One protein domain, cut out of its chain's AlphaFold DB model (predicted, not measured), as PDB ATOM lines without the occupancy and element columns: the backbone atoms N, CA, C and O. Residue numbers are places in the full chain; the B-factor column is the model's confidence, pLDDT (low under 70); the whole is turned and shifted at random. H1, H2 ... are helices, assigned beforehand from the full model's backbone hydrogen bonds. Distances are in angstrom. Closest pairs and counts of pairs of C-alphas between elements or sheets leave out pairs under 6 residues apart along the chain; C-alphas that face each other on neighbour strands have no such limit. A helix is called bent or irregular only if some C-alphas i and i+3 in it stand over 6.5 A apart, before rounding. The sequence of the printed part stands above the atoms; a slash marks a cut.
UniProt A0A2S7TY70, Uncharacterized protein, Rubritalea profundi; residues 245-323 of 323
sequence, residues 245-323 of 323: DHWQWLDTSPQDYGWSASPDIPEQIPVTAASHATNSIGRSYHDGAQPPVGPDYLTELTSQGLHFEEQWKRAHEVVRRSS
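Overview. This is residues 245 to 323 of the 323 residues of an uncharacterized protein of Rubritalea profundi (UniProt A0A2S7TY70). With little regular structure, this is a rod: one long helix, H2, with looping chain alongside it, and further loops with the short helix H1 beyond H2's first residue. The printed part has 79 residues, with two named helices in the order H1, H2 and no named strand. The class is all helix, though the named elements hold only 20 residues. The whole is only just loose, close to compact, with a radius of gyration of the C-alphas of 14.2 A and spans of 49 by 23 by 15 A.

Along the chain. H2, residues 306 to 321, runs 23.4 A from C-alpha 306 at (173.768, 255.172, 193.642) to C-alpha 321 at (170.547, 265.120, 172.752). H1 is residues 300 to 303, beginning at C-alpha 300 at (174.937, 250.140, 203.869). H1 is irregular, but only just: C-alphas 300 and 303 are 6.8 A apart. Residues 245 to 299 hold no named element.

Arrangement. H2 and H1 meet only through their link, a tight one of 2 residues. In H2 every O i to N i+4 pair is within hydrogen-bond range; H1 is too short for such a pair.

Size, cuts and confidence. The C-alphas farthest apart, of Ala 261 and Pro 295, are 48.7 A apart. The printed part has no cut. Mean pLDDT of the printed part is 91.4; residues 322 to 323 are under 70.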
ATOM      1  N   ASP A 245     185.005 276.243 176.874       96.88
ATOM      2  CA  ASP A 245     186.299 275.571 177.056       96.88
ATOM      3  C   ASP A 245     186.523 274.985 178.459       96.88
ATOM      4  O   ASP A 245     187.654 274.703 178.864       96.88
ATOM      5  N   HIS A 246     185.446 274.765 179.211       96.88
ATOM      6  CA  HIS A 246     185.490 274.178 180.544       96.88
ATOM      7  C   HIS A 246     185.190 272.679 180.484       96.88
ATOM      8  O   HIS A 246     184.066 272.281 180.203       96.88
ATOM      9  N   TRP A 247     186.186 271.836 180.757       96.50
ATOM     10  CA  TRP A 247     186.043 270.381 180.851       96.50
ATOM     11  C   TRP A 247     186.205 269.938 182.298       96.50
ATOM     12  O   TRP A 247     187.317 269.728 182.784       96.50
ATOM     13  N   GLN A 248     185.098 269.814 183.016       94.81
ATOM     14  CA  GLN A 248     185.120 269.482 184.435       94.81
ATOM     15  C   GLN A 248     185.633 268.056 184.663       94.81
ATOM     16  O   GLN A 248     185.240 267.127 183.961       94.81
ATOM     17  N   TRP A 249     186.471 267.864 185.685       92.06
ATOM     18  CA  TRP A 249     186.834 266.518 186.150       92.06
ATOM     19  C   TRP A 249     185.819 265.960 187.159       92.06
ATOM     20  O   TRP A 249     185.799 264.757 187.413       92.06
ATOM     21  N   LEU A 250     184.968 266.828 187.722       93.12
ATOM     22  CA  LEU A 250     183.927 266.482 188.684       93.12
ATOM     23  C   LEU A 250     182.814 267.532 188.710       93.12
ATOM     24  O   LEU A 250     183.058 268.729 188.536       93.12
ATOM     25  N   ASP A 251     181.597 267.072 188.980       94.25
ATOM     26  CA  ASP A 251     180.446 267.922 189.255       94.25
ATOM     27  C   ASP A 251     179.397 267.165 190.090       94.25
ATOM     28  O   ASP A 251     179.472 265.941 190.254       94.25
ATOM     29  N   THR A 252     178.425 267.892 190.630       91.50
ATOM     30  CA  THR A 252     177.304 267.340 191.395       91.50
ATOM     31  C   THR A 252     176.166 266.954 190.453       91.50
ATOM     32  O   THR A 252     175.815 267.718 189.563       91.50
ATOM     33  N   SER A 253     175.566 265.782 190.669       91.56
ATOM     34  CA  SER A 253     174.398 265.335 189.903       91.56
ATOM     35  C   SER A 253     173.182 266.257 190.151       91.56
ATOM     36  O   SER A 253     172.935 266.606 191.310       91.56
ATOM     37  N   PRO A 254     172.397 266.635 189.119       94.12
ATOM     38  CA  PRO A 254     172.685 266.445 187.700       94.12
ATOM     39  C   PRO A 254     173.786 267.408 187.240       94.12
ATOM     40  O   PRO A 254     173.637 268.625 187.341       94.12
ATOM     41  N   GLN A 255     174.861 266.853 186.688       95.06
ATOM     42  CA  GLN A 255     176.023 267.626 186.276       95.06
ATOM     43  C   GLN A 255     175.769 268.476 185.027       95.06
ATOM     44  O   GLN A 255     174.977 268.113 184.136       95.06
ATOM     45  N   ASP A 256     176.499 269.586 184.960       96.19
ATOM     46  CA  ASP A 256     176.650 270.401 183.764       96.19
ATOM     47  C   ASP A 256     177.649 269.756 182.785       96.19
ATOM     48  O   ASP A 256     178.393 268.830 183.122       96.19
ATOM     49  N   TYR A 257     177.643 270.226 181.537       96.88
ATOM     50  CA  TYR A 257     178.568 269.783 180.496       96.88
ATOM     51  C   TYR A 257     179.406 270.956 179.982       96.88
ATOM     52  O   TYR A 257     178.948 272.096 179.916       96.88
ATOM     53  N   GLY A 258     180.634 270.654 179.581       96.94
ATOM     54  CA  GLY A 258     181.514 271.553 178.854       96.94
ATOM     55  C   GLY A 258     181.120 271.710 177.392       96.94
ATOM     56  O   GLY A 258     180.576 270.787 176.783       96.94
ATOM     57  N   TRP A 259     181.441 272.863 176.815       96.94
ATOM     58  CA  TRP A 259     181.216 273.207 175.411       96.94
ATOM     59  C   TRP A 259     182.276 274.204 174.942       96.94
ATOM     60  O   TRP A 259     182.896 274.868 175.767       96.94
ATOM     61  N   SER A 260     182.459 274.337 173.627       95.75
ATOM     62  CA  SER A 260     183.412 275.306 173.046       95.75
ATOM     63  C   SER A 260     182.752 276.211 172.022       95.75
ATOM     64  O   SER A 260     182.844 277.430 172.108       95.75
ATOM     65  N   ALA A 261     182.045 275.615 171.059       94.19
ATOM     66  CA  ALA A 261     181.413 276.361 169.976       94.19
ATOM     67  C   ALA A 261     180.109 277.052 170.411       94.19
ATOM     68  O   ALA A 261     179.862 278.197 170.044       94.19
ATOM     69  N   SER A 262     179.261 276.347 171.163       95.25
ATOM     70  CA  SER A 262     177.975 276.849 171.653       95.25
ATOM     71  C   SER A 262     177.527 276.061 172.888       95.25
ATOM     72  O   SER A 262     177.726 274.843 172.899       95.25
ATOM     73  N   PRO A 263     176.861 276.692 173.877       94.50
ATOM     74  CA  PRO A 263     176.271 275.992 175.022       94.50
ATOM     75  C   PRO A 263     175.210 274.957 174.624       94.50
ATOM     76  O   PRO A 263     174.902 274.072 175.416       94.50
ATOM     77  N   ASP A 264     174.680 275.008 173.401       93.81
ATOM     78  CA  ASP A 264     173.731 274.012 172.885       93.81
ATOM     79  C   ASP A 264     174.413 272.740 172.343       93.81
ATOM     80  O   ASP A 264     173.736 271.773 171.994       93.81
ATOM     81  N   ILE A 265     175.750 272.726 172.261       93.69
ATOM     82  CA  ILE A 265     176.542 271.621 171.710       93.69
ATOM     83  C   ILE A 265     177.491 271.093 172.799       93.69
ATOM     84  O   ILE A 265     178.615 271.584 172.933       93.69
ATOM     85  N   PRO A 266     177.056 270.086 173.577       95.25
ATOM     86  CA  PRO A 266     177.903 269.430 174.565       95.25
ATOM     87  C   PRO A 266     179.174 268.832 173.950       95.25
ATOM     88  O   PRO A 266     179.116 268.060 172.991       95.25
ATOM     89  N   GLU A 267     180.315 269.139 174.558       95.44
ATOM     90  CA  GLU A 267     181.637 268.624 174.192       95.44
ATOM     91  C   GLU A 267     182.161 267.616 175.224       95.44
ATOM     92  O   GLU A 267     182.677 266.564 174.848       95.44
ATOM     93  N   GLN A 268     181.972 267.888 176.521       96.12
ATOM     94  CA  GLN A 268     182.447 267.032 177.614       96.12
ATOM     95  C   GLN A 268     181.419 266.965 178.743       96.12
ATOM     96  O   GLN A 268     180.815 267.972 179.080       96.12
ATOM     97  N   ILE A 269     181.231 265.799 179.361       97.31
ATOM     98  CA  ILE A 269     180.445 265.677 180.594       97.31
ATOM     99  C   ILE A 269     181.219 264.840 181.626       97.31
ATOM    100  O   ILE A 269     181.705 263.761 181.270       97.31
ATOM    101  N   PRO A 270     181.381 265.309 182.879       96.56
ATOM    102  CA  PRO A 270     182.018 264.517 183.921       96.56
ATOM    103  C   PRO A 270     181.092 263.403 184.406       96.56
ATOM    104  O   PRO A 270     179.865 263.511 184.370       96.56
ATOM    105  N   VAL A 271     181.704 262.340 184.916       96.19
ATOM    106  CA  VAL A 271     181.034 261.290 185.681       96.19
ATOM    107  C   VAL A 271     181.955 260.934 186.837       96.19
ATOM    108  O   VAL A 271     183.145 260.692 186.631       96.19
ATOM    109  N   THR A 272     181.424 260.890 188.056       93.75
ATOM    110  CA  THR A 272     182.213 260.577 189.252       93.75
ATOM    111  C   THR A 272     181.542 259.507 190.093       93.75
ATOM    112  O   THR A 272     180.325 259.470 190.222       93.75
ATOM    113  N   ALA A 273     182.338 258.607 190.673       92.38
ATOM    114  CA  ALA A 273     181.819 257.587 191.586       92.38
ATOM    115  C   ALA A 273     181.573 258.136 193.003       92.38
ATOM    116  O   ALA A 273     180.808 257.554 193.766       92.38
ATOM    117  N   ALA A 274     182.233 259.240 193.356       89.69
ATOM    118  CA  ALA A 274     182.082 259.983 194.601       89.69
ATOM    119  C   ALA A 274     182.453 261.453 194.360       89.69
ATOM    120  O   ALA A 274     183.086 261.771 193.350       89.69
ATOM    121  N   SER A 275     182.100 262.333 195.295       89.88
ATOM    122  CA  SER A 275     182.456 263.745 195.203       89.88
ATOM    123  C   SER A 275     183.847 264.051 195.793       89.88
ATOM    124  O   SER A 275     184.504 263.193 196.383       89.88
ATOM    125  N   HIS A 276     184.314 265.293 195.635       88.50
ATOM    126  CA  HIS A 276     185.530 265.786 196.276       88.50
ATOM    127  C   HIS A 276     185.340 265.916 197.797       88.50
ATOM    128  O   HIS A 276     184.290 266.345 198.264       88.50
ATOM    129  N   ALA A 277     186.377 265.629 198.586       81.38
ATOM    130  CA  ALA A 277     186.280 265.556 200.050       81.38
ATOM    131  C   ALA A 277     185.786 266.849 200.736       81.38
ATOM    132  O   ALA A 277     185.307 266.805 201.865       81.38
ATOM    133  N   THR A 278     185.870 268.004 200.071       84.50
ATOM    134  CA  THR A 278     185.467 269.303 200.637       84.50
ATOM    135  C   THR A 278     183.963 269.504 200.775       84.50
ATOM    136  O   THR A 278     183.564 270.428 201.477       84.50
ATOM    137  N   ASN A 279     183.125 268.708 200.106       84.00
ATOM    138  CA  ASN A 279     181.668 268.832 200.223       84.00
ATOM    139  C   ASN A 279     181.004 267.656 200.954       84.00
ATOM    140  O   ASN A 279     179.781 267.597 200.994       84.00
ATOM    141  N   SER A 280     181.794 266.755 201.556       82.50
ATOM    142  CA  SER A 280     181.308 265.623 202.365       82.50
ATOM    143  C   SER A 280     180.286 264.720 201.655       82.50
ATOM    144  O   SER A 280     179.435 264.113 202.303       82.50
ATOM    145  N   ILE A 281     180.373 264.622 200.326       87.50
ATOM    146  CA  ILE A 281     179.517 263.777 199.487       87.50
ATOM    147  C   ILE A 281     180.304 262.525 199.073       87.50
ATOM    148  O   ILE A 281     181.348 262.601 198.422       87.50
ATOM    149  N   GLY A 282     179.809 261.357 199.472       89.50
ATOM    150  CA  GLY A 282     180.416 260.056 199.201       89.50
ATOM    151  C   GLY A 282     179.719 259.282 198.081       89.50
ATOM    152  O   GLY A 282     178.829 259.781 197.402       89.50
ATOM    153  N   ARG A 283     180.097 258.007 197.919       92.56
ATOM    154  CA  ARG A 283     179.500 257.086 196.925       92.56
ATOM    155  C   ARG A 283     178.011 256.803 197.151       92.56
ATOM    156  O   ARG A 283     177.323 256.336 196.249       92.56
ATOM    157  N   SER A 284     177.550 257.021 198.379       94.25
ATOM    158  CA  SER A 284     176.186 256.759 198.830       94.25
ATOM    159  C   SER A 284     175.239 257.945 198.651       94.25
ATOM    160  O   SER A 284     174.053 257.800 198.937       94.25
ATOM    161  N   TYR A 285     175.735 259.102 198.202       94.19
ATOM    162  CA  TYR A 285     174.883 260.235 197.855       94.19
ATOM    163  C   TYR A 285     173.910 259.856 196.742       94.19
ATOM    164  O   TYR A 285     174.301 259.216 195.771       94.19
ATOM    165  N   HIS A 286     172.649 260.220 196.917       95.25
ATOM    166  CA  HIS A 286     171.592 259.991 195.938       95.25
ATOM    167  C   HIS A 286     170.408 260.902 196.248       95.25
ATOM    168  O   HIS A 286     170.271 261.388 197.373       95.25
ATOM    169  N   ASP A 287     169.577 261.166 195.245       94.12
ATOM    170  CA  ASP A 287     168.348 261.957 195.351       94.12
ATOM    171  C   ASP A 287     168.556 263.323 196.040       94.12
ATOM    172  O   ASP A 287     167.707 263.829 196.775       94.12
ATOM    173  N   GLY A 288     169.717 263.940 195.804       93.00
ATOM    174  CA  GLY A 288     170.049 265.258 196.346       93.00
ATOM    175  C   GLY A 288     170.559 265.266 197.794       93.00
ATOM    176  O   GLY A 288     170.718 266.350 198.360       93.00
ATOM    177  N   ALA A 289     170.812 264.106 198.413       93.56
ATOM    178  CA  ALA A 289     171.218 264.025 199.814       93.56
ATOM    179  C   ALA A 289     172.299 262.969 200.095       93.56
ATOM    180  O   ALA A 289     172.327 261.872 199.540       93.56
ATOM    181  N   GLN A 290     173.183 263.295 201.044       93.25
ATOM    182  CA  GLN A 290     174.095 262.329 201.648       93.25
ATOM    183  C   GLN A 290     173.339 261.578 202.759       93.25
ATOM    184  O   GLN A 290     172.849 262.225 203.689       93.25
ATOM    185  N   PRO A 291     173.233 260.239 202.710       94.25
ATOM    186  CA  PRO A 291     172.565 259.481 203.763       94.25
ATOM    187  C   PRO A 291     173.337 259.541 205.092       94.25
ATOM    188  O   PRO A 291     174.560 259.733 205.082       94.25
ATOM    189  N   PRO A 292     172.654 259.308 206.230       93.06
ATOM    190  CA  PRO A 292     173.309 259.137 207.521       93.06
ATOM    191  C   PRO A 292     174.364 258.024 207.486       93.06
ATOM    192  O   PRO A 292     174.207 257.011 206.796       93.06
ATOM    193  N   VAL A 293     175.423 258.212 208.269       91.25
ATOM    194  CA  VAL A 293     176.508 257.243 208.456       91.25
ATOM    195  C   VAL A 293     176.582 256.804 209.916       91.25
ATOM    196  O   VAL A 293     176.152 257.532 210.814       91.25
ATOM    197  N   GLY A 294     177.113 255.606 210.147       88.38
ATOM    198  CA  GLY A 294     177.406 255.092 211.479       88.38
ATOM    199  C   GLY A 294     178.610 255.782 212.140       88.38
ATOM    200  O   GLY A 294     179.258 256.637 211.531       88.38
ATOM    201  N   PRO A 295     178.949 255.399 213.387       83.12
ATOM    202  CA  PRO A 295     180.089 255.956 214.129       83.12
ATOM    203  C   PRO A 295     181.460 255.743 213.463       83.12
ATOM    204  O   PRO A 295     182.418 256.446 213.768       83.12
ATOM    205  N   ASP A 296     181.559 254.770 212.562       77.38
ATOM    206  CA  ASP A 296     182.738 254.454 211.754       77.38
ATOM    207  C   ASP A 296     182.737 255.149 210.380       77.38
ATOM    208  O   ASP A 296     183.588 254.861 209.541       77.38
ATOM    209  N   TYR A 297     181.796 256.075 210.157       81.56
ATOM    210  CA  TYR A 297     181.568 256.781 208.896       81.56
ATOM    211  C   TYR A 297     181.169 255.870 207.720       81.56
ATOM    212  O   TYR A 297     181.327 256.251 206.559       81.56
ATOM    213  N   LEU A 298     180.606 254.688 208.001       85.44
ATOM    214  CA  LEU A 298     180.083 253.779 206.981       85.44
ATOM    215  C   LEU A 298     178.555 253.846 206.861       85.44
ATOM    216  O   LEU A 298     177.836 254.266 207.764       85.44
ATOM    217  N   THR A 299     178.049 253.415 205.708       91.81
ATOM    218  CA  THR A 299     176.617 253.231 205.442       91.81
ATOM    219  C   THR A 299     176.411 252.044 204.507       91.81
ATOM    220  O   THR A 299     177.231 251.815 203.609       91.81
ATOM    221  N   GLU A 300     175.308 251.310 204.685       92.88
ATOM    222  CA  GLU A 300     174.937 250.140 203.869       92.88
ATOM    223  C   GLU A 300     174.766 250.496 202.383       92.88
ATOM    224  O   GLU A 300     174.962 249.661 201.500       92.88
ATOM    225  N   LEU A 301     174.484 251.769 202.090       94.94
ATOM    226  CA  LEU A 301     174.283 252.277 200.733       94.94
ATOM    227  C   LEU A 301     175.590 252.449 199.940       94.94
ATOM    228  O   LEU A 301     175.559 252.558 198.716       94.94
ATOM    229  N   THR A 302     176.754 252.455 200.600       91.25
ATOM    230  CA  THR A 302     178.058 252.724 199.951       91.25
ATOM    231  C   THR A 302     178.359 251.756 198.804       91.25
ATOM    232  O   THR A 302     178.964 252.141 197.805       91.25
ATOM    233  N   SER A 303     177.935 250.499 198.947       91.69
ATOM    234  CA  SER A 303     178.181 249.432 197.971       91.69
ATOM    235  C   SER A 303     177.192 249.424 196.799       91.69
ATOM    236  O   SER A 303     177.412 248.702 195.829       91.69
ATOM    237  N   GLN A 304     176.132 250.236 196.851       94.81
ATOM    238  CA  GLN A 304     175.062 250.218 195.849       94.81
ATOM    239  C   GLN A 304     175.418 251.007 194.576       94.81
ATOM    240  O   GLN A 304     174.917 250.712 193.490       94.81
ATOM    241  N   GLY A 305     176.344 251.968 194.676       93.69
ATOM    242  CA  GLY A 305     176.792 252.778 193.538       93.69
ATOM    243  C   GLY A 305     175.773 253.821 193.069       93.69
ATOM    244  O   GLY A 305     175.806 254.198 191.901       93.69
ATOM    245  N   LEU A 306     174.891 254.281 193.963       95.19
ATOM    246  CA  LEU A 306     173.768 255.172 193.642       95.19
ATOM    247  C   LEU A 306     174.227 256.501 193.015       95.19
ATOM    248  O   LEU A 306     173.751 256.864 191.942       95.19
ATOM    249  N   HIS A 307     175.232 257.168 193.603       95.06
ATOM    250  CA  HIS A 307     175.787 258.419 193.054       95.06
ATOM    251  C   HIS A 307     176.305 258.234 191.623       95.06
ATOM    252  O   HIS A 307     176.085 259.064 190.742       95.06
ATOM    253  N   PHE A 308     176.992 257.117 191.377       95.31
ATOM    254  CA  PHE A 308     177.572 256.820 190.071       95.31
ATOM    255  C   PHE A 308     176.494 256.526 189.024       95.31
ATOM    256  O   PHE A 308     176.623 256.948 187.876       95.31
ATOM    257  N   GLU A 309     175.424 255.832 189.417       95.00
ATOM    258  CA  GLU A 309     174.282 255.559 188.546       95.00
ATOM    259  C   GLU A 309     173.590 256.853 188.099       95.00
ATOM    260  O   GLU A 309     173.329 257.019 186.906       95.00
ATOM    261  N   GLU A 310     173.353 257.801 189.011       96.38
ATOM    262  CA  GLU A 310     172.774 259.106 188.667       96.38
ATOM    263  C   GLU A 310     173.653 259.896 187.692       96.38
ATOM    264  O   GLU A 310     173.161 260.416 186.685       96.38
ATOM    265  N   GLN A 311     174.966 259.922 187.945       96.56
ATOM    266  CA  GLN A 311     175.942 260.578 187.075       96.56
ATOM    267  C   GLN A 311     175.913 259.982 185.658       96.56
ATOM    268  O   GLN A 311     175.866 260.723 184.675       96.56
ATOM    269  N   TRP A 312     175.874 258.653 185.519       95.56
ATOM    270  CA  TRP A 312     175.770 258.010 184.203       95.56
ATOM    271  C   TRP A 312     174.422 258.239 183.525       95.56
ATOM    272  O   TRP A 312     174.385 258.468 182.315       95.56
ATOM    273  N   LYS A 313     173.316 258.225 184.279       96.12
ATOM    274  CA  LYS A 313     171.981 258.549 183.751       96.12
ATOM    275  C   LYS A 313     171.994 259.915 183.079       96.12
ATOM    276  O   LYS A 313     171.610 260.037 181.913       96.12
ATOM    277  N   ARG A 314     172.532 260.916 183.777       96.50
ATOM    278  CA  ARG A 314     172.676 262.273 183.254       96.50
ATOM    279  C   ARG A 314     173.601 262.330 182.035       96.50
ATOM    280  O   ARG A 314     173.246 262.958 181.037       96.50
ATOM    281  N   ALA A 315     174.739 261.636 182.059       95.94
ATOM    282  CA  ALA A 315     175.640 261.564 180.907       95.94
ATOM    283  C   ALA A 315     174.955 260.981 179.661       95.94
ATOM    284  O   ALA A 315     175.076 261.537 178.567       95.94
ATOM    285  N   HIS A 316     174.167 259.914 179.813       93.19
ATOM    286  CA  HIS A 316     173.408 259.331 178.707       93.19
ATOM    287  C   HIS A 316     172.327 260.267 178.156       93.19
ATOM    288  O   HIS A 316     172.112 260.286 176.942       93.19
ATOM    289  N   GLU A 317     171.661 261.055 179.003       94.94
ATOM    290  CA  GLU A 317     170.698 262.068 178.553       94.94
ATOM    291  C   GLU A 317     171.355 263.147 177.693       94.94
ATOM    292  O   GLU A 317     170.827 263.488 176.635       94.94
ATOM    293  N   VAL A 318     172.505 263.668 178.129       93.56
ATOM    294  CA  VAL A 318     173.241 264.708 177.398       93.56
ATOM    295  C   VAL A 318     173.734 264.163 176.060       93.56
ATOM    296  O   VAL A 318     173.451 264.750 175.021       93.56
ATOM    297  N   VAL A 319     174.367 262.986 176.059       85.00
ATOM    298  CA  VAL A 319     174.907 262.374 174.835       85.00
ATOM    299  C   VAL A 319     173.815 262.057 173.807       85.00
ATOM    300  O   VAL A 319     174.072 262.185 172.614       85.00
ATOM    301  N   ARG A 320     172.602 261.668 174.232       82.12
ATOM    302  CA  ARG A 320     171.469 261.411 173.318       82.12
ATOM    303  C   ARG A 320     170.906 262.676 172.671       82.12
ATOM    304  O   ARG A 320     170.337 262.575 171.594       82.12
ATOM    305  N   ARG A 321     171.015 263.839 173.318       72.38
ATOM    306  CA  ARG A 321     170.547 265.120 172.752       72.38
ATOM    307  C   ARG A 321     171.504 265.680 171.699       72.38
ATOM    308  O   ARG A 321     171.083 266.487 170.882       72.38
ATOM    309  N   SER A 322     172.772 265.274 171.741       59.50
ATOM    310  CA  SER A 322     173.834 265.767 170.853       59.50
ATOM    311  C   SER A 322     174.061 264.914 169.600       59.50
ATOM    312  O   SER A 322     174.954 265.235 168.817       59.50
ATOM    313  N   SER A 323     173.341 263.800 169.454       56.72
ATOM    314  CA  SER A 323     173.437 262.845 168.336       56.72
ATOM    315  C   SER A 323     172.186 262.884 167.484       56.72
ATOM    316  O   SER A 323     172.325 262.926 166.246       56.72
TER     317      SER A 323